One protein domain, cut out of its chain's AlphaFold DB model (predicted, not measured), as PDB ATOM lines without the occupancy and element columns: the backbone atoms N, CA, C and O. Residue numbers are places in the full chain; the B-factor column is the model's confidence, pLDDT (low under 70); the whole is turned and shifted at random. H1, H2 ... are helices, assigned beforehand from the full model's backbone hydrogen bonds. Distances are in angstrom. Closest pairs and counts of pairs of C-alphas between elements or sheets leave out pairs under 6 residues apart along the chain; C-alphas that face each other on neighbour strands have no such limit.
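This is residues 29 to 83 of the 90 residues of the protein "Type_ISP_C domain-containing protein" of Okeania sp. SIO2H7 (UniProt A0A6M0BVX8). A loose, uneven helical hairpin: a short helix, H1, and a much longer one, H2, run opposite ways and are joined at one end by residues 51 to 56, while residues 75 to 83 of H2 stick out beyond the rest. Before H1, residues 29 to 39 make a folded loop with a short antiparallel pairing of residues 34 to 35 with residues 38 to 39. The printed part has 55 residues with two named helices, H1 then H2, and no named strand; its class is all helix. It is loose, with a radius of gyration of the C-alphas of 13.1 A, and its outline is flat, spanning 44 by 24 by 12 A.

H1, residues 40 to 50, and H2, residues 57 to 83, form a helical hairpin. They only just touch, with 3 pairs of C-alphas within 8 A, and H2 does so with residues 63 to 67 alone. The closest C-alphas are those of Leu 41 and Ile 67, 7.4 A apart. The helices run opposite ways at a shallow tilt of 22 degrees, 16.8 A from centre to centre. In H2 every O i to N i+4 pair is within hydrogen-bond range; in H1, 6 of 7 are.

H1 begins at C-alpha 40, (39.650, 21.030, 31.302), and measures 15.3 A from first to last C-alpha. H2 begins at C-alpha 57, (47.815, 12.110, 15.953), and ends at C-alpha 83, (27.886, 44.108, 26.923), 39.3 A away.

The two C-alphas farthest apart are those of Asn 52 and Ile 83, at 44.5 A. Without residues 75 to 83, which stand free, the body spans 29 by 22 by 12 A. The link from H1 to H2, 6 residues, is short. The printed part has no cut, and no printed residue is under 70 in pLDDT; the mean of the printed part is 93.8.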
ATOM      1  N   LYS A  29      45.513  31.767  31.000       95.06
ATOM      2  CA  LYS A  29      44.056  31.931  31.053       95.06
ATOM      3  C   LYS A  29      43.260  30.791  30.403       95.06
ATOM      4  O   LYS A  29      42.095  30.602  30.752       95.06
ATOM      5  N   ILE A  30      43.840  30.112  29.416       96.81
ATOM      6  CA  ILE A  30      43.243  28.955  28.738       96.81
ATOM      7  C   ILE A  30      43.659  27.662  29.437       96.81
ATOM      8  O   ILE A  30      42.820  26.788  29.636       96.81
ATOM      9  N   TRP A  31      44.921  27.561  29.864       96.38
ATOM     10  CA  TRP A  31      45.402  26.442  30.674       96.38
ATOM     11  C   TRP A  31      44.574  26.256  31.947       96.38
ATOM     12  O   TRP A  31      44.100  25.155  32.221       96.38
ATOM     13  N   GLU A  32      44.344  27.343  32.680       95.69
ATOM     14  CA  GLU A  32      43.616  27.379  33.950       95.69
ATOM     15  C   GLU A  32      42.091  27.382  33.780       95.69
ATOM     16  O   GLU A  32      41.366  27.500  34.769       95.69
ATOM     17  N   PHE A  33      41.576  27.257  32.552       96.56
ATOM     18  CA  PHE A  33      40.139  27.274  32.309       96.56
ATOM     19  C   PHE A  33      39.461  26.070  32.978       96.56
ATOM     20  O   PHE A  33      39.823  24.909  32.738       96.56
ATOM     21  N   LYS A  34      38.455  26.351  33.812       96.06
ATOM     22  CA  LYS A  34      37.721  25.351  34.591       96.06
ATOM     23  C   LYS A  34      36.253  25.289  34.195       96.06
ATOM     24  O   LYS A  34      35.631  26.312  33.930       96.06
ATOM     25  N   ILE A  35      35.707  24.078  34.219       93.38
ATOM     26  CA  ILE A  35      34.266  23.814  34.175       93.38
ATOM     27  C   ILE A  35      33.941  23.010  35.435       93.38
ATOM     28  O   ILE A  35      34.426  21.890  35.615       93.38
ATOM     29  N   GLY A  36      33.179  23.616  36.349       92.12
ATOM     30  CA  GLY A  36      33.042  23.110  37.714       92.12
ATOM     31  C   GLY A  36      34.392  23.094  38.444       92.12
ATOM     32  O   GLY A  36      35.159  24.053  38.377       92.12
ATOM     33  N   SER A  37      34.710  21.988  39.121       93.31
ATOM     34  CA  SER A  37      35.989  21.798  39.825       93.31
ATOM     35  C   SER A  37      37.138  21.338  38.918       93.31
ATOM     36  O   SER A  37      38.286  21.266  39.363       93.31
ATOM     37  N   TYR A  38      36.860  21.034  37.646       94.75
ATOM     38  CA  TYR A  38      37.836  20.448  36.736       94.75
ATOM     39  C   TYR A  38      38.499  21.489  35.846       94.75
ATOM     40  O   TYR A  38      37.831  22.202  35.101       94.75
ATOM     41  N   GLN A  39      39.831  21.499  35.849       96.62
ATOM     42  CA  GLN A  39      40.619  22.173  34.823       96.62
ATOM     43  C   GLN A  39      40.625  21.316  33.554       96.62
ATOM     44  O   GLN A  39      41.140  20.197  33.558       96.62
ATOM     45  N   VAL A  40      40.035  21.833  32.476       96.38
ATOM     46  CA  VAL A  40      39.650  21.030  31.302       96.38
ATOM     47  C   VAL A  40      40.863  20.387  30.626       96.38
ATOM     48  O   VAL A  40      40.881  19.178  30.392       96.38
ATOM     49  N   LEU A  41      41.899  21.186  30.355       95.81
ATOM     50  CA  LEU A  41      43.089  20.751  29.621       95.81
ATOM     51  C   LEU A  41      43.964  19.767  30.408       95.81
ATOM     52  O   LEU A  41      44.502  18.828  29.822       95.81
ATOM     53  N   ASP A  42      44.081  19.956  31.721       94.94
ATOM     54  CA  ASP A  42      44.805  19.041  32.610       94.94
ATOM     55  C   ASP A  42      44.047  17.719  32.786       94.94
ATOM     56  O   ASP A  42      44.622  16.638  32.619       94.94
ATOM     57  N   LYS A  43      42.736  17.797  33.055       94.31
ATOM     58  CA  LYS A  43      41.883  16.618  33.225       94.31
ATOM     59  C   LYS A  43      41.905  15.726  31.990       94.31
ATOM     60  O   LYS A  43      42.075  14.520  32.132       94.31
ATOM     61  N   TRP A  44      41.778  16.305  30.796       95.00
ATOM     62  CA  TRP A  44      41.738  15.535  29.554       95.00
ATOM     63  C   TRP A  44      43.004  14.684  29.363       95.00
ATOM     64  O   TRP A  44      42.911  13.484  29.110       95.00
ATOM     65  N   LEU A  45      44.188  15.272  29.578       93.56
ATOM     66  CA  LEU A  45      45.466  14.557  29.477       93.56
ATOM     67  C   LEU A  45      45.600  13.466  30.547       93.56
ATOM     68  O   LEU A  45      46.049  12.354  30.257       93.56
ATOM     69  N   LYS A  46      45.189  13.760  31.788       91.69
ATOM     70  CA  LYS A  46      45.200  12.781  32.884       91.69
ATOM     71  C   LYS A  46      44.270  11.604  32.613       91.69
ATOM     72  O   LYS A  46      44.651  10.473  32.899       91.69
ATOM     73  N   ASP A  47      43.090  11.844  32.054       92.81
ATOM     74  CA  ASP A  47      42.108  10.796  31.778       92.81
ATOM     75  C   ASP A  47      42.593   9.851  30.662       92.81
ATOM     76  O   ASP A  47      42.485   8.633  30.809       92.81
ATOM     77  N   ARG A  48      43.235  10.369  29.601       91.88
ATOM     78  CA  ARG A  48      43.855   9.522  28.560       91.88
ATOM     79  C   ARG A  48      44.982   8.665  29.114       91.88
ATOM     80  O   ARG A  48      45.034   7.465  28.850       91.88
ATOM     81  N   LYS A  49      45.820   9.259  29.964       87.19
ATOM     82  CA  LYS A  49      46.886   8.533  30.648       87.19
ATOM     83  C   LYS A  49      46.341   7.440  31.574       87.19
ATOM     84  O   LYS A  49      46.861   6.331  31.561       87.19
ATOM     85  N   LYS A  50      45.301   7.729  32.364       90.69
ATOM     86  CA  LYS A  50      44.649   6.739  33.244       90.69
ATOM     87  C   LYS A  50      44.040   5.578  32.462       90.69
ATOM     88  O   LYS A  50      44.098   4.449  32.928       90.69
ATOM     89  N   ALA A  51      43.500   5.849  31.276       90.19
ATOM     90  CA  ALA A  51      42.991   4.828  30.365       90.19
ATOM     91  C   ALA A  51      44.100   4.070  29.604       90.19
ATOM     92  O   ALA A  51      43.786   3.275  28.724       90.19
ATOM     93  N   ASN A  52      45.379   4.334  29.903       87.50
ATOM     94  CA  ASN A  52      46.544   3.790  29.204       87.50
ATOM     95  C   ASN A  52      46.492   3.996  27.675       87.50
ATOM     96  O   ASN A  52      46.962   3.160  26.908       87.50
ATOM     97  N   ARG A  53      45.888   5.110  27.231       84.44
ATOM     98  CA  ARG A  53      45.822   5.506  25.820       84.44
ATOM     99  C   ARG A  53      47.040   6.339  25.464       84.44
ATOM    100  O   ARG A  53      47.396   7.274  26.183       84.44
ATOM    101  N   GLU A  54      47.638   6.031  24.326       84.94
ATOM    102  CA  GLU A  54      48.665   6.878  23.736       84.94
ATOM    103  C   GLU A  54      48.038   8.115  23.088       84.94
ATOM    104  O   GLU A  54      46.896   8.090  22.627       84.94
ATOM    105  N   LEU A  55      48.796   9.211  23.057       87.25
ATOM    106  CA  LEU A  55      48.418  10.413  22.322       87.25
ATOM    107  C   LEU A  55      48.790  10.223  20.850       87.25
ATOM    108  O   LEU A  55      49.838  10.693  20.414       87.25
ATOM    109  N   SER A  56      47.947   9.496  20.119       90.31
ATOM    110  CA  SER A  56      48.041   9.403  18.660       90.31
ATOM    111  C   SER A  56      47.808  10.768  18.006       90.31
ATOM    112  O   SER A  56      47.328  11.706  18.646       90.31
ATOM    113  N   ASP A  57      48.077  10.878  16.706       90.00
ATOM    114  CA  ASP A  57      47.815  12.110  15.953       90.00
ATOM    115  C   ASP A  57      46.348  12.555  16.049       90.00
ATOM    116  O   ASP A  57      46.053  13.747  16.131       90.00
ATOM    117  N   GLU A  58      45.410  11.609  16.113       93.00
ATOM    118  CA  GLU A  58      43.991  11.908  16.312       93.00
ATOM    119  C   GLU A  58      43.715  12.510  17.698       93.00
ATOM    120  O   GLU A  58      43.003  13.508  17.811       93.00
ATOM    121  N   GLU A  59      44.324  11.964  18.752       92.00
ATOM    122  CA  GLU A  59      44.220  12.495  20.116       92.00
ATOM    123  C   GLU A  59      44.854  13.887  20.229       92.00
ATOM    124  O   GLU A  59      44.293  14.780  20.865       92.00
ATOM    125  N   ILE A  60      45.999  14.097  19.574       92.31
ATOM    126  CA  ILE A  60      46.677  15.395  19.503       92.31
ATOM    127  C   ILE A  60      45.778  16.418  18.799       92.31
ATOM    128  O   ILE A  60      45.544  17.503  19.337       92.31
ATOM    129  N   ASN A  61      45.215  16.059  17.642       94.81
ATOM    130  CA  ASN A  61      44.275  16.905  16.906       94.81
ATOM    131  C   ASN A  61      43.027  17.216  17.741       94.81
ATOM    132  O   ASN A  61      42.555  18.356  17.765       94.81
ATOM    133  N   GLN A  62      42.498  16.232  18.468       95.50
ATOM    134  CA  GLN A  62      41.357  16.437  19.352       95.50
ATOM    135  C   GLN A  62      41.699  17.397  20.496       95.50
ATOM    136  O   GLN A  62      40.912  18.294  20.804       95.50
ATOM    137  N   TYR A  63      42.881  17.266  21.097       95.31
ATOM    138  CA  TYR A  63      43.343  18.171  22.146       95.31
ATOM    139  C   TYR A  63      43.495  19.612  21.642       95.31
ATOM    140  O   TYR A  63      43.047  20.552  22.299       95.31
ATOM    141  N   GLN A  64      44.040  19.799  20.437       95.12
ATOM    142  CA  GLN A  64      44.136  21.112  19.793       95.12
ATOM    143  C   GLN A  64      42.760  21.730  19.523       95.12
ATOM    144  O   GLN A  64      42.554  22.912  19.801       95.12
ATOM    145  N   LYS A  65      41.788  20.935  19.052       97.31
ATOM    146  CA  LYS A  65      40.396  21.388  18.883       97.31
ATOM    147  C   LYS A  65      39.786  21.847  20.208       97.31
ATOM    148  O   LYS A  65      39.106  22.869  20.234       97.31
ATOM    149  N   ILE A  66      40.063  21.146  21.311       96.94
ATOM    150  CA  ILE A  66      39.608  21.551  22.652       96.94
ATOM    151  C   ILE A  66      40.248  22.882  23.059       96.94
ATOM    152  O   ILE A  66      39.537  23.785  23.492       96.94
ATOM    153  N   ILE A  67      41.564  23.047  22.878       96.50
ATOM    154  CA  ILE A  67      42.252  24.323  23.143       96.50
ATOM    155  C   ILE A  67      41.598  25.459  22.345       96.50
ATOM    156  O   ILE A  67      41.334  26.529  22.897       96.50
ATOM    157  N   PHE A  68      41.319  25.236  21.059       96.88
ATOM    158  CA  PHE A  68      40.678  26.231  20.202       96.88
ATOM    159  C   PHE A  68      39.262  26.572  20.679       96.88
ATOM    160  O   PHE A  68      38.933  27.748  20.822       96.88
ATOM    161  N   ALA A  69      38.453  25.564  21.012       97.62
ATOM    162  CA  ALA A  69      37.114  25.770  21.550       97.62
ATOM    163  C   ALA A  69      37.147  26.614  22.834       97.62
ATOM    164  O   ALA A  69      36.429  27.605  22.924       97.62
ATOM    165  N   LEU A  70      38.041  26.307  23.782       97.12
ATOM    166  CA  LEU A  70      38.193  27.087  25.018       97.12
ATOM    167  C   LEU A  70      38.608  28.540  24.753       97.12
ATOM    168  O   LEU A  70      38.153  29.452  25.448       97.12
ATOM    169  N   ARG A  71      39.450  28.779  23.739       96.19
ATOM    170  CA  ARG A  71      39.827  30.137  23.319       96.19
ATOM    171  C   ARG A  71      38.622  30.917  22.813       96.19
ATOM    172  O   ARG A  71      38.426  32.052  23.248       96.19
ATOM    173  N   GLU A  72      37.819  30.327  21.935       97.62
ATOM    174  CA  GLU A  72      36.626  30.986  21.397       97.62
ATOM    175  C   GLU A  72      35.550  31.184  22.468       97.62
ATOM    176  O   GLU A  72      34.996  32.278  22.577       97.62
ATOM    177  N   THR A  73      35.334  30.196  23.343       96.94
ATOM    178  CA  THR A  73      34.447  30.335  24.505       96.94
ATOM    179  C   THR A  73      34.873  31.511  25.373       96.94
ATOM    180  O   THR A  73      34.054  32.375  25.672       96.94
ATOM    181  N   ARG A  74      36.159  31.609  25.728       94.62
ATOM    182  CA  ARG A  74      36.654  32.717  26.551       94.62
ATOM    183  C   ARG A  74      36.477  34.073  25.866       94.62
ATOM    184  O   ARG A  74      36.073  35.027  26.524       94.62
ATOM    185  N   LYS A  75      36.758  34.168  24.562       95.88
ATOM    186  CA  LYS A  75      36.523  35.398  23.788       95.88
ATOM    187  C   LYS A  75      35.053  35.811  23.837       95.88
ATOM    188  O   LYS A  75      34.771  36.990  24.026       95.88
ATOM    189  N   LEU A  76      34.130  34.861  23.671       96.62
ATOM    190  CA  LEU A  76      32.692  35.125  23.752       96.62
ATOM    191  C   LEU A  76      32.274  35.558  25.158       96.62
ATOM    192  O   LEU A  76      31.574  36.556  25.273       96.62
ATOM    193  N   MET A  77      32.755  34.889  26.209       93.88
ATOM    194  CA  MET A  77      32.497  35.291  27.599       93.88
ATOM    195  C   MET A  77      32.935  36.736  27.845       93.88
ATOM    196  O   MET A  77      32.139  37.542  28.301       93.88
ATOM    197  N   THR A  78      34.150  37.109  27.428       93.06
ATOM    198  CA  THR A  78      34.634  38.492  27.565       93.06
ATOM    199  C   THR A  78      33.767  39.499  26.803       93.06
ATOM    200  O   THR A  78      33.529  40.591  27.305       93.06
ATOM    201  N   LYS A  79      33.270  39.152  25.608       95.44
ATOM    202  CA  LYS A  79      32.337  40.018  24.868       95.44
ATOM    203  C   LYS A  79      31.000  40.172  25.597       95.44
ATOM    204  O   LYS A  79      30.450  41.265  25.612       95.44
ATOM    205  N   ILE A  80      30.485  39.098  26.193       94.12
ATOM    206  CA  ILE A  80      29.250  39.138  26.988       94.12
ATOM    207  C   ILE A  80      29.450  40.034  28.215       94.12
ATOM    208  O   ILE A  80      28.641  40.932  28.425       94.12
ATOM    209  N   ASP A  81      30.551  39.860  28.952       91.06
ATOM    210  CA  ASP A  81      30.882  40.676  30.129       91.06
ATOM    211  C   ASP A  81      30.993  42.172  29.777       91.06
ATOM    212  O   ASP A  81      30.599  43.032  30.558       91.06
ATOM    213  N   GLN A  82      31.493  42.504  28.581       92.50
ATOM    214  CA  GLN A  82      31.561  43.887  28.090       92.50
ATOM    215  C   GLN A  82      30.185  44.482  27.764       92.50
ATOM    216  O   GLN A  82      29.981  45.678  27.958       92.50
ATOM    217  N   ILE A  83      29.252  43.672  27.253       95.06
ATOM    218  CA  ILE A  83      27.886  44.108  26.923       95.06
ATOM    219  C   ILE A  83      27.027  44.204  28.191       95.06
ATOM    220  O   ILE A  83      26.163  45.075  28.287       95.06
TER     221      ILE A  83